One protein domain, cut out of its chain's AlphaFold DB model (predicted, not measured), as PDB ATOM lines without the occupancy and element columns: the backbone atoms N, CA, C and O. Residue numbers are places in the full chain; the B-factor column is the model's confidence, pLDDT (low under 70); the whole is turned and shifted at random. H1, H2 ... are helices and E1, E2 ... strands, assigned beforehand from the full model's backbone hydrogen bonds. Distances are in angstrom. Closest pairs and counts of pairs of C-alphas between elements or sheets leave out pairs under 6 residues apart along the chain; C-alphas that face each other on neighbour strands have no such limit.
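What this domain is: This is residues 9 to 134 of the 136 residues of an uncharacterized protein of Tatlockia micdadei (UniProt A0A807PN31). A strongly twisted sheet, built on the paired long strands E4 and E6, makes the core, and a small sheet of E1, E2 and E3 stands partly face to face with it in a loose sandwich. H2 packs across E8 and E4, away from the small sheet, while the short H1 and H3 lie near the two ends of the printed part. The printed part has 126 residues, with three named helices and eight named strands in the order H1 E1 E2 E3 E4 E5 E6 E7 H2 E8 H3, and its class is mixed, helices and strands. The large sheet is branched, its neighbour pairs antiparallel; the small one runs E2 E1 E3, all antiparallel. The whole is compact, with a radius of gyration of the C-alphas of 13.5 A and spans of 39 by 34 by 24 A.

Where its parts are: H1 is residues 9 to 12, beginning at C-alpha 9, (194.295, 205.513, 150.713). E1 is residues 21 to 26, 16.2 A long, E2 residues 30 to 32, and E3 residues 40 to 44, 12.1 A. E4, residues 55 to 62, is 23.0 A long; E5 is residues 68 to 71. E6, residues 74 to 87, is 23.3 A from first to last C-alpha and bends by 113 degrees at residue 83. E7 is residues 90 to 93, H2 residues 105 to 114, 14.1 A, E8 residues 124 to 126, and H3 residues 130 to 133, ending at C-alpha 133, (192.206, 203.077, 142.491).

How they stand to each other: E4 is antiparallel to E6 at 159 degrees, with N 58 and O 80 3.0 A apart. E8 lies on the other side of E4, N 61 and O 124 being 2.8 A apart. E5, E6 and E7 form a meander, each strand the antiparallel neighbour of the one before; N 76 and O 68 are 2.8 A apart, N 87 and O 90 2.9 A. Residues 46 to 47 pair, parallel, with 79 to 80 of E6. H2 is on this sheet at a height of 8.4 A, running across the strands at 88 degrees to E4 on the local plane; its closest C-alphas to E8 are Lys 108 and Trp 124, 4.8 A. H1 only grazes this sheet. In the small sheet N 23 and O 42 are 3.0 A apart, and N 24 and O 32 2.9 A. The closest C-alphas of E3 and E6 are Leu 44 and Gly 78, 5.5 A. H3 is at the small sheet's level; the closest C-alphas of E2 and H3 are Ile 32 and Trp 132, 4.4 A. Every O i to N i+4 pair of H2 is within hydrogen-bond range; H1 and H3 are too short for one.

The domain as a whole: The C-alphas farthest apart, of Pro 37 and Gly 95, are 39.9 A apart. The printed part has no cut, and its one long link is E7 to H2. Mean pLDDT of the printed part is 91.2; residues 9 to 10 and 121 are under 70.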
ATOM      1  N   GLU A   9     192.880 205.831 150.497       60.06
ATOM      2  CA  GLU A   9     194.295 205.513 150.713       60.06
ATOM      3  C   GLU A   9     194.529 204.563 151.892       60.06
ATOM      4  O   GLU A   9     195.265 203.580 151.781       60.06
ATOM      5  N   GLN A  10     193.901 204.828 153.042       61.78
ATOM      6  CA  GLN A  10     194.025 203.980 154.228       61.78
ATOM      7  C   GLN A  10     193.444 202.583 153.987       61.78
ATOM      8  O   GLN A  10     193.993 201.607 154.504       61.78
ATOM      9  N   ASN A  11     192.384 202.473 153.182       75.69
ATOM     10  CA  ASN A  11     191.857 201.183 152.749       75.69
ATOM     11  C   ASN A  11     192.804 200.486 151.766       75.69
ATOM     12  O   ASN A  11     193.156 199.334 152.001       75.69
ATOM     13  N   ALA A  12     193.293 201.183 150.737       78.81
ATOM     14  CA  ALA A  12     194.200 200.616 149.735       78.81
ATOM     15  C   ALA A  12     195.514 200.083 150.332       78.81
ATOM     16  O   ALA A  12     196.091 199.130 149.811       78.81
ATOM     17  N   ASN A  13     195.963 200.664 151.449       86.62
ATOM     18  CA  ASN A  13     197.144 200.203 152.176       86.62
ATOM     19  C   ASN A  13     196.918 198.912 152.987       86.62
ATOM     20  O   ASN A  13     197.874 198.200 153.311       86.62
ATOM     21  N   LYS A  14     195.666 198.618 153.350       88.44
ATOM     22  CA  LYS A  14     195.299 197.534 154.274       88.44
ATOM     23  C   LYS A  14     194.644 196.348 153.576       88.44
ATOM     24  O   LYS A  14     194.743 195.234 154.081       88.44
ATOM     25  N   THR A  15     193.975 196.564 152.446       88.62
ATOM     26  CA  THR A  15     193.168 195.534 151.790       88.62
ATOM     27  C   THR A  15     193.887 194.884 150.612       88.62
ATOM     28  O   THR A  15     194.669 195.497 149.880       88.62
ATOM     29  N   LEU A  16     193.617 193.591 150.431       92.19
ATOM     30  CA  LEU A  16     194.002 192.872 149.224       92.19
ATOM     31  C   LEU A  16     193.004 193.183 148.109       92.19
ATOM     32  O   LEU A  16     191.799 193.267 148.344       92.19
ATOM     33  N   LEU A  17     193.511 193.332 146.891       90.94
ATOM     34  CA  LEU A  17     192.694 193.491 145.698       90.94
ATOM     35  C   LEU A  17     192.284 192.117 145.159       90.94
ATOM     36  O   LEU A  17     192.982 191.131 145.400       90.94
ATOM     37  N   PRO A  18     191.201 192.023 144.375       92.25
ATOM     38  CA  PRO A  18     190.941 190.847 143.557       92.25
ATOM     39  C   PRO A  18     192.156 190.457 142.699       92.25
ATOM     40  O   PRO A  18     192.888 191.314 142.200       92.25
ATOM     41  N   SER A  19     192.347 189.154 142.506       93.75
ATOM     42  CA  SER A  19     193.402 188.595 141.663       93.75
ATOM     43  C   SER A  19     192.799 187.592 140.673       93.75
ATOM     44  O   SER A  19     192.439 186.492 141.101       93.75
ATOM     45  N   PRO A  20     192.690 187.929 139.371       95.25
ATOM     46  CA  PRO A  20     193.099 189.193 138.736       95.25
ATOM     47  C   PRO A  20     192.207 190.396 139.110       95.25
ATOM     48  O   PRO A  20     191.040 190.231 139.471       95.25
ATOM     49  N   PHE A  21     192.748 191.615 139.005       92.94
ATOM     50  CA  PHE A  21     192.039 192.859 139.323       92.94
ATOM     51  C   PHE A  21     191.312 193.408 138.084       92.94
ATOM     52  O   PHE A  21     191.952 193.618 137.052       92.94
ATOM     53  N   PRO A  22     189.987 193.637 138.128       92.69
ATOM     54  CA  PRO A  22     189.283 194.226 136.997       92.69
ATOM     55  C   PRO A  22     189.628 195.712 136.862       92.69
ATOM     56  O   PRO A  22     189.461 196.479 137.807       92.69
ATOM     57  N   VAL A  23     190.035 196.123 135.664       91.81
ATOM     58  CA  VAL A  23     190.202 197.537 135.302       91.81
ATOM     59  C   VAL A  23     189.467 197.835 134.002       91.81
ATOM     60  O   VAL A  23     189.194 196.932 133.209       91.81
ATOM     61  N   TYR A  24     189.121 199.099 133.790       92.44
ATOM     62  CA  TYR A  24     188.367 199.538 132.621       92.44
ATOM     63  C   TYR A  24     189.207 200.553 131.858       92.44
ATOM     64  O   TYR A  24     189.538 201.622 132.370       92.44
ATOM     65  N   VAL A  25     189.598 200.172 130.648       91.81
ATOM     66  CA  VAL A  25     190.523 200.920 129.801       91.81
ATOM     67  C   VAL A  25     189.715 201.756 128.829       91.81
ATOM     68  O   VAL A  25     188.932 201.222 128.043       91.81
ATOM     69  N   ILE A  26     189.921 203.065 128.870       89.69
ATOM     70  CA  ILE A  26     189.380 203.997 127.891       89.69
ATOM     71  C   ILE A  26     190.518 204.320 126.928       89.69
ATOM     72  O   ILE A  26     191.521 204.927 127.315       89.69
ATOM     73  N   GLN A  27     190.380 203.869 125.682       80.25
ATOM     74  CA  GLN A  27     191.428 203.995 124.673       80.25
ATOM     75  C   GLN A  27     191.884 205.458 124.551       80.25
ATOM     76  O   GLN A  27     191.068 206.353 124.351       80.25
ATOM     77  N   ASN A  28     193.192 205.690 124.697       73.81
ATOM     78  CA  ASN A  28     193.846 207.006 124.659       73.81
ATOM     79  C   ASN A  28     193.431 208.016 125.752       73.81
ATOM     80  O   ASN A  28     193.851 209.167 125.674       73.81
ATOM     81  N   LEU A  29     192.642 207.623 126.761       79.44
ATOM     82  CA  LEU A  29     192.192 208.527 127.831       79.44
ATOM     83  C   LEU A  29     192.629 208.087 129.230       79.44
ATOM     84  O   LEU A  29     192.885 208.940 130.075       79.44
ATOM     85  N   GLY A  30     192.746 206.782 129.486       81.06
ATOM     86  CA  GLY A  30     193.274 206.281 130.756       81.06
ATOM     87  C   GLY A  30     192.590 205.016 131.258       81.06
ATOM     88  O   GLY A  30     191.942 204.288 130.507       81.06
ATOM     89  N   VAL A  31     192.763 204.753 132.555       85.62
ATOM     90  CA  VAL A  31     192.275 203.548 133.235       85.62
ATOM     91  C   VAL A  31     191.563 203.916 134.526       85.62
ATOM     92  O   VAL A  31     192.026 204.774 135.273       85.62
ATOM     93  N   ILE A  32     190.450 203.236 134.793       85.69
ATOM     94  CA  ILE A  32     189.612 203.424 135.985       85.69
ATOM     95  C   ILE A  32     189.263 202.069 136.636       85.69
ATOM     96  O   ILE A  32     189.362 201.014 136.000       85.69
ATOM     97  N   ASN A  33     188.807 202.087 137.893       81.31
ATOM     98  CA  ASN A  33     188.414 200.892 138.668       81.31
ATOM     99  C   ASN A  33     186.939 200.479 138.553       81.31
ATOM    100  O   ASN A  33     186.536 199.514 139.202       81.31
ATOM    101  N   HIS A  34     186.110 201.175 137.780       85.69
ATOM    102  CA  HIS A  34     184.676 200.888 137.707       85.69
ATOM    103  C   HIS A  34     184.156 200.913 136.264       85.69
ATOM    104  O   HIS A  34     184.772 201.553 135.411       85.69
ATOM    105  N   PRO A  35     183.039 200.217 135.966       88.62
ATOM    106  CA  PRO A  35     182.430 200.255 134.641       88.62
ATOM    107  C   PRO A  35     182.145 201.685 134.187       88.62
ATOM    108  O   PRO A  35     181.580 202.472 134.941       88.62
ATOM    109  N   TYR A  36     182.481 201.994 132.937       88.62
ATOM    110  CA  TYR A  36     182.234 203.306 132.346       88.62
ATOM    111  C   TYR A  36     181.882 203.173 130.861       88.62
ATOM    112  O   TYR A  36     182.453 202.310 130.185       88.62
ATOM    113  N   PRO A  37     180.949 203.989 130.334       90.88
ATOM    114  CA  PRO A  37     180.566 203.941 128.927       90.88
ATOM    115  C   PRO A  37     181.771 204.074 127.985       90.88
ATOM    116  O   PRO A  37     182.566 205.001 128.103       90.88
ATOM    117  N   GLY A  38     181.908 203.135 127.047       89.81
ATOM    118  CA  GLY A  38     183.020 203.111 126.088       89.81
ATOM    119  C   GLY A  38     184.346 202.568 126.636       89.81
ATOM    120  O   GLY A  38     185.303 202.448 125.875       89.81
ATOM    121  N   ALA A  39     184.420 202.200 127.918       93.56
ATOM    122  CA  ALA A  39     185.593 201.544 128.480       93.56
ATOM    123  C   ALA A  39     185.558 200.028 128.230       93.56
ATOM    124  O   ALA A  39     184.523 199.376 128.377       93.56
ATOM    125  N   THR A  40     186.714 199.445 127.918       94.62
ATOM    126  CA  THR A  40     186.873 197.992 127.791       94.62
ATOM    127  C   THR A  40     187.331 197.408 129.118       94.62
ATOM    128  O   THR A  40     188.369 197.801 129.650       94.62
ATOM    129  N   LYS A  41     186.571 196.453 129.659       94.44
ATOM    130  CA  LYS A  41     186.977 195.713 130.857       94.44
ATOM    131  C   LYS A  41     188.120 194.759 130.512       94.44
ATOM    132  O   LYS A  41     187.968 193.909 129.639       94.44
ATOM    133  N   VAL A  42     189.214 194.843 131.259       94.31
ATOM    134  CA  VAL A  42     190.341 193.907 131.188       94.31
ATOM    135  C   VAL A  42     190.665 193.375 132.583       94.31
ATOM    136  O   VAL A  42     190.398 194.023 133.598       94.31
ATOM    137  N   MET A  43     191.214 192.164 132.640       94.94
ATOM    138  CA  MET A  43     191.594 191.515 133.896       94.94
ATOM    139  C   MET A  43     193.103 191.644 134.081       94.94
ATOM    140  O   MET A  43     193.873 190.949 133.424       94.94
ATOM    141  N   LEU A  44     193.520 192.551 134.963       94.50
ATOM    142  CA  LEU A  44     194.922 192.812 135.266       94.50
ATOM    143  C   LEU A  44     195.483 191.692 136.158       94.50
ATOM    144  O   LEU A  44     194.947 191.476 137.250       94.50
ATOM    145  N   PRO A  45     196.549 190.979 135.752       97.00
ATOM    146  CA  PRO A  45     197.243 190.051 136.637       97.00
ATOM    147  C   PRO A  45     197.701 190.764 137.914       97.00
ATOM    148  O   PRO A  45     198.376 191.788 137.838       97.00
ATOM    149  N   THR A  46     197.335 190.224 139.076       96.50
ATOM    150  CA  THR A  46     197.623 190.819 140.390       96.50
ATOM    151  C   THR A  46     198.278 189.773 141.277       96.50
ATOM    152  O   THR A  46     197.656 188.762 141.573       96.50
ATOM    153  N   ASP A  47     199.499 190.006 141.744       97.94
ATOM    154  CA  ASP A  47     200.100 189.183 142.799       97.94
ATOM    155  C   ASP A  47     199.811 189.797 144.177       97.94
ATOM    156  O   ASP A  47     200.136 190.956 144.436       97.94
ATOM    157  N   ASN A  48     199.215 188.998 145.065       97.31
ATOM    158  CA  ASN A  48     198.933 189.342 146.464       97.31
ATOM    159  C   ASN A  48     199.771 188.508 147.441       97.31
ATOM    160  O   ASN A  48     199.344 188.255 148.566       97.31
ATOM    161  N   SER A  49     200.945 188.027 147.020       97.44
ATOM    162  CA  SER A  49     201.749 187.135 147.863       97.44
ATOM    163  C   SER A  49     202.268 187.817 149.134       97.44
ATOM    164  O   SER A  49     202.477 187.151 150.143       97.44
ATOM    165  N   TYR A  50     202.413 189.146 149.126       97.31
ATOM    166  CA  TYR A  50     202.572 189.931 150.346       97.31
ATOM    167  C   TYR A  50     201.201 190.260 150.952       97.31
ATOM    168  O   TYR A  50     200.448 191.049 150.378       97.31
ATOM    169  N   THR A  51     200.893 189.713 152.130       96.25
ATOM    170  CA  THR A  51     199.577 189.847 152.788       96.25
ATOM    171  C   THR A  51     199.548 190.811 153.976       96.25
ATOM    172  O   THR A  51     198.467 191.192 154.416       96.25
ATOM    173  N   ASP A  52     200.706 191.256 154.471       96.00
ATOM    174  CA  ASP A  52     200.794 192.098 155.673       96.00
ATOM    175  C   ASP A  52     200.423 193.567 155.414       96.00
ATOM    176  O   ASP A  52     200.317 194.022 154.274       96.00
ATOM    177  N   SER A  53     200.240 194.347 156.481       93.44
ATOM    178  CA  SER A  53     199.929 195.780 156.420       93.44
ATOM    179  C   SER A  53     201.043 196.624 157.062       93.44
ATOM    180  O   SER A  53     201.527 196.261 158.134       93.44
ATOM    181  N   PRO A  54     201.412 197.780 156.477       95.44
ATOM    182  CA  PRO A  54     200.871 198.339 155.239       95.44
ATOM    183  C   PRO A  54     201.457 197.654 153.992       95.44
ATOM    184  O   PRO A  54     202.564 197.099 154.019       95.44
ATOM    185  N   GLY A  55     200.704 197.688 152.893       95.56
ATOM    186  CA  GLY A  55     201.181 197.300 151.569       95.56
ATOM    187  C   GLY A  55     200.516 198.103 150.464       95.56
ATOM    188  O   GLY A  55     199.356 198.467 150.585       95.56
ATOM    189  N   CYS A  56     201.238 198.347 149.379       95.88
ATOM    190  CA  CYS A  56     200.743 199.061 148.201       95.88
ATOM    191  C   CYS A  56     201.092 198.287 146.924       95.88
ATOM    192  O   CYS A  56     201.824 197.297 146.990       95.88
ATOM    193  N   TYR A  57     200.559 198.701 145.770       96.19
ATOM    194  CA  TYR A  57     200.765 197.988 144.507       96.19
ATOM    195  C   TYR A  57     201.697 198.753 143.585       96.19
ATOM    196  O   TYR A  57     201.452 199.911 143.250       96.19
ATOM    197  N   ILE A  58     202.736 198.065 143.132       97.56
ATOM    198  CA  ILE A  58     203.546 198.501 141.997       97.56
ATOM    199  C   ILE A  58     202.967 197.880 140.727       97.56
ATOM    200  O   ILE A  58     202.511 196.735 140.745       97.56
ATOM    201  N   ALA A  59     202.999 198.614 139.623       96.94
ATOM    202  CA  ALA A  59     202.697 198.072 138.305       96.94
ATOM    203  C   ALA A  59     203.982 197.575 137.641       96.94
ATOM    204  O   ALA A  59     205.043 198.171 137.826       96.94
ATOM    205  N   CYS A  60     203.875 196.500 136.867       97.44
ATOM    206  CA  CYS A  60     204.938 196.001 136.004       97.44
ATOM    207  C   CYS A  60     204.669 196.464 134.574       97.44
ATOM    208  O   CYS A  60     203.605 196.177 134.023       97.44
ATOM    209  N   TYR A  61     205.628 197.162 133.981       96.75
ATOM    210  CA  TYR A  61     205.536 197.735 132.645       96.75
ATOM    211  C   TYR A  61     206.503 197.051 131.685       96.75
ATOM    212  O   TYR A  61     207.528 196.539 132.125       96.75
ATOM    213  N   SER A  62     206.200 197.072 130.389       95.44
ATOM    214  CA  SER A  62     207.095 196.615 129.322       95.44
ATOM    215  C   SER A  62     206.907 197.445 128.051       95.44
ATOM    216  O   SER A  62     205.873 198.088 127.860       95.44
ATOM    217  N   HIS A  63     207.897 197.387 127.161       94.44
ATOM    218  CA  HIS A  63     207.759 197.841 125.777       94.44
ATOM    219  C   HIS A  63     207.051 196.818 124.874       94.44
ATOM    220  O   HIS A  63     206.611 197.166 123.781       94.44
ATOM    221  N   GLN A  64     206.900 195.572 125.331       92.88
ATOM    222  CA  GLN A  64     206.131 194.542 124.633       92.88
ATOM    223  C   GLN A  64     204.620 194.761 124.804       92.88
ATOM    224  O   GLN A  64     204.210 195.398 125.780       92.88
ATOM    225  N   PRO A  65     203.771 194.226 123.903       91.88
ATOM    226  CA  PRO A  65     202.323 194.233 124.091       91.88
ATOM    227  C   PRO A  65     201.919 193.633 125.445       91.88
ATOM    228  O   PRO A  65     202.372 192.550 125.817       91.88
ATOM    229  N   GLY A  66     201.056 194.342 126.173       92.12
ATOM    230  CA  GLY A  66     200.585 193.948 127.502       92.12
ATOM    231  C   GLY A  66     199.065 193.883 127.598       92.12
ATOM    232  O   GLY A  66     198.369 193.735 126.597       92.12
ATOM    233  N   ILE A  67     198.544 194.010 128.818       94.00
ATOM    234  CA  ILE A  67     197.098 194.021 129.086       94.00
ATOM    235  C   ILE A  67     196.458 195.293 128.524       94.00
ATOM    236  O   ILE A  67     195.354 195.246 127.985       94.00
ATOM    237  N   TYR A  68     197.149 196.425 128.659       92.00
ATOM    238  CA  TYR A  68     196.771 197.701 128.059       92.00
ATOM    239  C   TYR A  68     197.972 198.647 127.966       92.00
ATOM    240  O   TYR A  68     198.941 198.510 128.714       92.00
ATOM    241  N   ALA A  69     197.878 199.630 127.074       90.88
ATOM    242  CA  ALA A  69     198.880 200.670 126.888       90.88
ATOM    243  C   ALA A  69     198.596 201.892 127.778       90.88
ATOM    244  O   ALA A  69     197.455 202.343 127.873       90.88
ATOM    245  N   VAL A  70     199.640 202.450 128.396       87.94
ATOM    246  CA  VAL A  70     199.612 203.765 129.076       87.94
ATOM    247  C   VAL A  70     200.293 204.853 128.243       87.94
ATOM    248  O   VAL A  70     200.100 206.040 128.485       87.94
ATOM    249  N   SER A  71     201.078 204.448 127.247       88.25
ATOM    250  CA  SER A  71     201.650 205.306 126.211       88.25
ATOM    251  C   SER A  71     201.835 204.484 124.925       88.25
ATOM    252  O   SER A  71     201.699 203.260 124.971       88.25
ATOM    253  N   PRO A  72     202.194 205.101 123.783       89.06
ATOM    254  CA  PRO A  72     202.434 204.367 122.537       89.06
ATOM    255  C   PRO A  72     203.491 203.257 122.636       89.06
ATOM    256  O   PRO A  72     203.502 202.353 121.806       89.06
ATOM    257  N   THR A  73     204.387 203.325 123.624       91.38
ATOM    258  CA  THR A  73     205.505 202.385 123.783       91.38
ATOM    259  C   THR A  73     205.532 201.697 125.141       91.38
ATOM    260  O   THR A  73     206.456 200.930 125.387       91.38
ATOM    261  N   ILE A  74     204.583 201.961 126.042       92.56
ATOM    262  CA  ILE A  74     204.586 201.402 127.397       92.56
ATOM    263  C   ILE A  74     203.253 200.722 127.661       92.56
ATOM    264  O   ILE A  74     202.194 201.354 127.643       92.56
ATOM    265  N   ASN A  75     203.330 199.436 127.976       93.19
ATOM    266  CA  ASN A  75     202.194 198.611 128.337       93.19
ATOM    267  C   ASN A  75     202.288 198.169 129.789       93.19
ATOM    268  O   ASN A  75     203.376 197.938 130.313       93.19
ATOM    269  N   VAL A  76     201.132 198.013 130.426       94.62
ATOM    270  CA  VAL A  76     201.009 197.392 131.741       94.62
ATOM    271  C   VAL A  76     200.857 195.888 131.566       94.62
ATOM    272  O   VAL A  76     199.997 195.404 130.828       94.62
ATOM    273  N   MET A  77     201.688 195.145 132.284       96.38
ATOM    274  CA  MET A  77     201.775 193.687 132.234       96.38
ATOM    275  C   MET A  77     201.036 193.032 133.404       96.38
ATOM    276  O   MET A  77     200.534 191.917 133.284       96.38
ATOM    277  N   GLY A  78     200.964 193.731 134.536       96.12
ATOM    278  CA  GLY A  78     200.395 193.245 135.786       96.12
ATOM    279  C   GLY A  78     200.706 194.195 136.936       96.12
ATOM    280  O   GLY A  78     201.318 195.246 136.740       96.12
ATOM    281  N   GLN A  79     200.313 193.810 138.142       97.00
ATOM    282  CA  GLN A  79     200.637 194.523 139.372       97.00
ATOM    283  C   GLN A  79     200.982 193.556 140.502       97.00
ATOM    284  O   GLN A  79     200.545 192.406 140.518       97.00
ATOM    285  N   ILE A  80     201.766 194.031 141.463       97.94
ATOM    286  CA  ILE A  80     202.258 193.227 142.582       97.94
ATOM    287  C   ILE A  80     202.102 194.026 143.865       97.94
ATOM    288  O   ILE A  80     202.542 195.176 143.942       97.94
ATOM    289  N   ARG A  81     201.512 193.409 144.888       97.75
ATOM    290  CA  ARG A  81     201.471 193.980 146.229       97.75
ATOM    291  C   ARG A  81     202.828 193.831 146.906       97.75
ATOM    292  O   ARG A  81     203.403 192.746 146.941       97.75
ATOM    293  N   VAL A  82     203.327 194.911 147.496       98.06
ATOM    294  CA  VAL A  82     204.607 194.939 148.214       98.06
ATOM    295  C   VAL A  82     204.467 195.637 149.559       98.06
ATOM    296  O   VAL A  82     203.568 196.452 149.763       98.06
ATOM    297  N   SER A  83     205.393 195.351 150.479       97.88
ATOM    298  CA  SER A  83     205.523 196.118 151.720       97.88
ATOM    299  C   SER A  83     205.826 197.577 151.406       97.88
ATOM    300  O   SER A  83     206.778 197.871 150.678       97.88
ATOM    301  N   GLY A  84     205.036 198.485 151.964       96.25
ATOM    302  CA  GLY A  84     205.078 199.906 151.642       96.25
ATOM    303  C   GLY A  84     203.728 200.555 151.881       96.25
ATOM    304  O   GLY A  84     202.828 199.942 152.449       96.25
ATOM    305  N   SER A  85     203.582 201.794 151.444       95.06
ATOM    306  CA  SER A  85     202.309 202.502 151.506       95.06
ATOM    307  C   SER A  85     202.166 203.434 150.319       95.06
ATOM    308  O   SER A  85     203.156 203.933 149.788       95.06
ATOM    309  N   TYR A  86     200.931 203.706 149.928       92.69
ATOM    310  CA  TYR A  86     200.631 204.853 149.093       92.69
ATOM    311  C   TYR A  86     201.002 206.144 149.824       92.69
ATOM    312  O   TYR A  86     200.728 206.294 151.017       92.69
ATOM    313  N   GLN A  87     201.660 207.048 149.108       90.75
ATOM    314  CA  GLN A  87     201.772 208.461 149.450       90.75
ATOM    315  C   GLN A  87     201.139 209.228 148.296       90.75
ATOM    316  O   GLN A  87     201.649 209.167 147.171       90.75
ATOM    317  N   ALA A  88     199.999 209.871 148.562       87.62
ATOM    318  CA  ALA A  88     199.068 210.264 147.510       87.62
ATOM    319  C   ALA A  88     198.812 209.062 146.575       87.62
ATOM    320  O   ALA A  88     198.646 207.923 147.016       87.62
ATOM    321  N   ARG A  89     198.901 209.273 145.263       90.06
ATOM    322  CA  ARG A  89     198.726 208.233 144.239       90.06
ATOM    323  C   ARG A  89     199.901 207.263 144.038       90.06
ATOM    324  O   ARG A  89     199.778 206.335 143.240       90.06
ATOM    325  N   VAL A  90     201.040 207.452 144.706       93.44
ATOM    326  CA  VAL A  90     202.264 206.680 144.422       93.44
ATOM    327  C   VAL A  90     202.506 205.627 145.497       93.44
ATOM    328  O   VAL A  90     202.694 205.953 146.666       93.44
ATOM    329  N   CYS A  91     202.546 204.351 145.112       95.19
ATOM    330  CA  CYS A  91     203.043 203.281 145.967       95.19
ATOM    331  C   CYS A  91     204.533 203.497 146.242       95.19
ATOM    332  O   CYS A  91     205.348 203.521 145.320       95.19
ATOM    333  N   GLN A  92     204.877 203.637 147.521       96.06
ATOM    334  CA  GLN A  92     206.231 203.840 148.022       96.06
ATOM    335  C   GLN A  92     206.664 202.577 148.781       96.06
ATOM    336  O   GLN A  92     206.332 202.420 149.965       96.06
ATOM    337  N   PRO A  93     207.381 201.638 148.130       97.56
ATOM    338  CA  PRO A  93     207.843 200.427 148.791       97.56
ATOM    339  C   PRO A  93     208.762 200.737 149.978       97.56
ATOM    340  O   PRO A  93     209.515 201.716 149.983       97.56
ATOM    341  N   LYS A  94     208.762 199.867 150.991       97.31
ATOM    342  CA  LYS A  94     209.604 200.017 152.186       97.31
ATOM    343  C   LYS A  94     211.086 200.149 151.799       97.31
ATOM    344  O   LYS A  94     211.647 199.267 151.151       97.31
ATOM    345  N   GLY A  95     211.720 201.249 152.215       96.50
ATOM    346  CA  GLY A  95     213.121 201.584 151.897       96.50
ATOM    347  C   GLY A  95     213.336 202.345 150.576       96.50
ATOM    348  O   GLY A  95     214.469 202.741 150.276       96.50
ATOM    349  N   TYR A  96     212.261 202.587 149.821       96.19
ATOM    350  CA  TYR A  96     212.261 203.265 148.519       96.19
ATOM    351  C   TYR A  96     211.437 204.554 148.509       96.19
ATOM    352  O   TYR A  96     211.081 205.036 147.442       96.19
ATOM    353  N   LYS A  97     211.163 205.132 149.685       94.38
ATOM    354  CA  LYS A  97     210.478 206.422 149.779       94.38
ATOM    355  C   LYS A  97     211.200 207.472 148.924       94.38
ATOM    356  O   LYS A  97     212.400 207.669 149.106       94.38
ATOM    357  N   ASP A  98     210.447 208.104 148.028       92.00
ATOM    358  CA  ASP A  98     210.881 209.157 147.101       92.00
ATOM    359  C   ASP A  98     212.003 208.717 146.144       92.00
ATOM    360  O   ASP A  98     212.718 209.543 145.578       92.00
ATOM    361  N   LYS A  99     212.168 207.400 145.949       93.00
ATOM    362  CA  LYS A  99     213.140 206.825 145.015       93.00
ATOM    363  C   LYS A  99     212.448 206.294 143.775       93.00
ATOM    364  O   LYS A  99     211.376 205.695 143.847       93.00
ATOM    365  N   ASP A 100     213.132 206.423 142.646       91.88
ATOM    366  CA  ASP A 100     212.737 205.745 141.423       91.88
ATOM    367  C   ASP A 100     212.932 204.226 141.566       91.88
ATOM    368  O   ASP A 100     214.041 203.731 141.787       91.88
ATOM    369  N   ILE A 101     211.832 203.482 141.456       95.69
ATOM    370  CA  ILE A 101     211.829 202.018 141.517       95.69
ATOM    371  C   ILE A 101     211.966 201.363 140.137       95.69
ATOM    372  O   ILE A 101     212.199 200.155 140.071       95.69
ATOM    373  N   SER A 102     211.867 202.133 139.046       93.12
ATOM    374  CA  SER A 102     211.957 201.620 137.672       93.12
ATOM    375  C   SER A 102     213.356 201.110 137.334       93.12
ATOM    376  O   SER A 102     213.516 200.076 136.681       93.12
ATOM    377  N   ALA A 103     214.385 201.769 137.866       90.50
ATOM    378  CA  ALA A 103     215.774 201.359 137.701       90.50
ATOM    379  C   ALA A 103     216.200 200.230 138.661       90.50
ATOM    380  O   ALA A 103     217.241 199.612 138.445       90.50
ATOM    381  N   ALA A 104     215.423 199.937 139.707       94.38
ATOM    382  CA  ALA A 104     215.845 199.037 140.774       94.38
ATOM    383  C   ALA A 104     215.680 197.552 140.399       94.38
ATOM    384  O   ALA A 104     214.568 197.025 140.310       94.38
ATOM    385  N   ASP A 105     216.806 196.839 140.289       93.75
ATOM    386  CA  ASP A 105     216.860 195.417 139.913       93.75
ATOM    387  C   ASP A 105     215.980 194.511 140.775       93.75
ATOM    388  O   ASP A 105     215.423 193.531 140.280       93.75
ATOM    389  N   LYS A 106     215.817 194.844 142.062       95.31
ATOM    390  CA  LYS A 106     214.932 194.109 142.972       95.31
ATOM    391  C   LYS A 106     213.513 194.007 142.410       95.31
ATOM    392  O   LYS A 106     212.922 192.931 142.454       95.31
ATOM    393  N   PHE A 107     212.961 195.107 141.900       96.38
ATOM    394  CA  PHE A 107     211.587 195.128 141.404       96.38
ATOM    395  C   PHE A 107     211.472 194.610 139.974       96.38
ATOM    396  O   PHE A 107     210.469 193.990 139.644       96.38
ATOM    397  N   LYS A 108     212.520 194.760 139.160       95.31
ATOM    398  CA  LYS A 108     212.598 194.106 137.848       95.31
ATOM    399  C   LYS A 108     212.541 192.578 137.967       95.31
ATOM    400  O   LYS A 108     211.736 191.933 137.298       95.31
ATOM    401  N   ARG A 109     213.339 192.002 138.879       95.44
ATOM    402  CA  ARG A 109     213.300 190.562 139.202       95.44
ATOM    403  C   ARG A 109     211.932 190.159 139.736       95.44
ATOM    404  O   ARG A 109     211.346 189.217 139.226       95.44
ATOM    405  N   LEU A 110     211.377 190.937 140.668       96.12
ATOM    406  CA  LEU A 110     210.044 190.672 141.207       96.12
ATOM    407  C   LEU A 110     208.963 190.643 140.109       96.12
ATOM    408  O   LEU A 110     208.141 189.731 140.097       96.12
ATOM    409  N   CYS A 111     208.988 191.588 139.163       96.81
ATOM    410  CA  CYS A 111     208.098 191.573 138.002       96.81
ATOM    411  C   CYS A 111     208.297 190.318 137.145       96.81
ATOM    412  O   CYS A 111     207.314 189.661 136.811       96.81
ATOM    413  N   SER A 112     209.543 189.952 136.838       95.50
ATOM    414  CA  SER A 112     209.857 188.741 136.067       95.50
ATOM    415  C   SER A 112     209.416 187.448 136.760       95.50
ATOM    416  O   SER A 112     209.022 186.503 136.080       95.50
ATOM    417  N   ASP A 113     209.478 187.397 138.091       95.12
ATOM    418  CA  ASP A 113     209.152 186.203 138.875       95.12
ATOM    419  C   ASP A 113     207.640 186.021 139.057       95.12
ATOM    420  O   ASP A 113     207.142 184.896 139.107       95.12
ATOM    421  N   LYS A 114     206.898 187.125 139.201       96.12
ATOM    422  CA  LYS A 114     205.478 187.099 139.583       96.12
ATOM    423  C   LYS A 114     204.518 187.300 138.423       96.12
ATOM    424  O   LYS A 114     203.390 186.819 138.483       96.12
ATOM    425  N   ILE A 115     204.938 188.006 137.377       95.94
ATOM    426  CA  ILE A 115     204.092 188.308 136.227       95.94
ATOM    427  C   ILE A 115     204.568 187.471 135.044       95.94
ATOM    428  O   ILE A 115     205.638 187.694 134.488       95.94
ATOM    429  N   ALA A 116     203.750 186.501 134.633       92.56
ATOM    430  CA  ALA A 116     204.124 185.516 133.617       92.56
ATOM    431  C   ALA A 116     204.509 186.125 132.253       92.56
ATOM    432  O   ALA A 116     205.247 185.500 131.494       92.56
ATOM    433  N   SER A 117     204.015 187.326 131.942       91.06
ATOM    434  CA  SER A 117     204.335 188.075 130.723       91.06
ATOM    435  C   SER A 117     205.629 188.899 130.819       91.06
ATOM    436  O   SER A 117     206.052 189.465 129.820       91.06
ATOM    437  N   CYS A 118     206.291 188.932 131.980       92.12
ATOM    438  CA  CYS A 118     207.504 189.714 132.245       92.12
ATOM    439  C   CYS A 118     208.817 188.915 132.180       92.12
ATOM    440  O   CYS A 118     209.806 189.298 132.808       92.12
ATOM    441  N   LYS A 119     208.845 187.797 131.446       80.25
ATOM    442  CA  LYS A 119     210.007 186.894 131.409       80.25
ATOM    443  C   LYS A 119     211.293 187.624 130.996       80.25
ATOM    444  O   LYS A 119     211.266 188.547 130.192       80.25
ATOM    445  N   ASN A 120     212.424 187.155 131.521       75.56
ATOM    446  CA  ASN A 120     213.773 187.625 131.178       75.56
ATOM    447  C   ASN A 120     214.063 189.103 131.506       75.56
ATOM    448  O   ASN A 120     214.931 189.702 130.882       75.56
ATOM    449  N   ILE A 121     213.404 189.677 132.523       68.69
ATOM    450  CA  ILE A 121     213.716 191.025 133.047       68.69
ATOM    451  C   ILE A 121     213.420 192.164 132.037       68.69
ATOM    452  O   ILE A 121     213.898 193.286 132.181       68.69
ATOM    453  N   GLU A 122     212.565 191.925 131.041       86.00
ATOM    454  CA  GLU A 122     212.115 192.988 130.125       86.00
ATOM    455  C   GLU A 122     211.167 193.993 130.794       86.00
ATOM    456  O   GLU A 122     210.898 195.065 130.250       86.00
ATOM    457  N   CYS A 123     210.655 193.646 131.977       95.62
ATOM    458  CA  CYS A 123     209.776 194.511 132.738       95.62
ATOM    459  C   CYS A 123     210.502 195.350 133.781       95.62
ATOM    460  O   CYS A 123     211.449 194.908 134.437       95.62
ATOM    461  N   TRP A 124     209.949 196.532 134.027       96.50
ATOM    462  CA  TRP A 124     210.300 197.377 135.161       96.50
ATOM    463  C   TRP A 124     209.071 197.694 136.005       96.50
ATOM    464  O   TRP A 124     207.935 197.530 135.563       96.50
ATOM    465  N   ALA A 125     209.305 198.148 137.235       97.19
ATOM    466  CA  ALA A 125     208.235 198.538 138.138       97.19
ATOM    467  C   ALA A 125     208.011 200.052 138.152       97.19
ATOM    468  O   ALA A 125     208.951 200.826 137.995       97.19
ATOM    469  N   GLY A 126     206.785 200.481 138.432       96.56
ATOM    470  CA  GLY A 126     206.480 201.871 138.772       96.56
ATOM    471  C   GLY A 126     205.389 201.958 139.834       96.56
ATOM    472  O   GLY A 126     204.562 201.057 139.976       96.56
ATOM    473  N   GLY A 127     205.453 203.024 140.632       94.12
ATOM    474  CA  GLY A 127     204.589 203.213 141.797       94.12
ATOM    475  C   GLY A 127     203.327 204.025 141.518       94.12
ATOM    476  O   GLY A 127     202.434 204.028 142.356       94.12
ATOM    477  N   ASP A 128     203.231 204.717 140.379       91.19
ATOM    478  CA  ASP A 128     202.057 205.528 140.044       91.19
ATOM    479  C   ASP A 128     200.888 204.644 139.586       91.19
ATOM    480  O   ASP A 128     200.680 204.393 138.398       91.19
ATOM    481  N   THR A 129     200.154 204.137 140.571       88.31
ATOM    482  CA  THR A 129     199.034 203.206 140.391       88.31
ATOM    483  C   THR A 129     197.758 203.700 141.079       88.31
ATOM    484  O   THR A 129     196.670 203.212 140.788       88.31
ATOM    485  N   GLY A 130     197.851 204.727 141.933       77.19
ATOM    486  CA  GLY A 130     196.729 205.313 142.670       77.19
ATOM    487  C   GLY A 130     195.592 205.825 141.788       77.19
ATOM    488  O   GLY A 130     194.425 205.702 142.165       77.19
ATOM    489  N   GLY A 131     195.917 206.306 140.582       75.75
ATOM    490  CA  GLY A 131     194.944 206.867 139.643       75.75
ATOM    491  C   GLY A 131     193.819 205.897 139.270       75.75
ATOM    492  O   GLY A 131     192.651 206.282 139.288       75.75
ATOM    493  N   TRP A 132     194.126 204.617 139.031       78.75
ATOM    494  CA  TRP A 132     193.081 203.626 138.757       78.75
ATOM    495  C   TRP A 132     192.481 203.012 140.024       78.75
ATOM    496  O   TRP A 132     191.609 202.167 139.899       78.75
ATOM    497  N   PHE A 133     192.882 203.425 141.230       77.81
ATOM    498  CA  PHE A 133     192.206 203.077 142.491       77.81
ATOM    499  C   PHE A 133     191.298 204.200 143.013       77.81
ATOM    500  O   PHE A 133     190.665 204.033 144.054       77.81
ATOM    501  N   GLY A 134     191.210 205.326 142.295       72.62
ATOM    502  CA  GLY A 134     190.486 206.513 142.754       72.62
ATOM    503  C   GLY A 134     191.204 207.260 143.881       72.62
ATOM    504  O   GLY A 134     190.560 207.993 144.625       72.62
TER     505      GLY A 134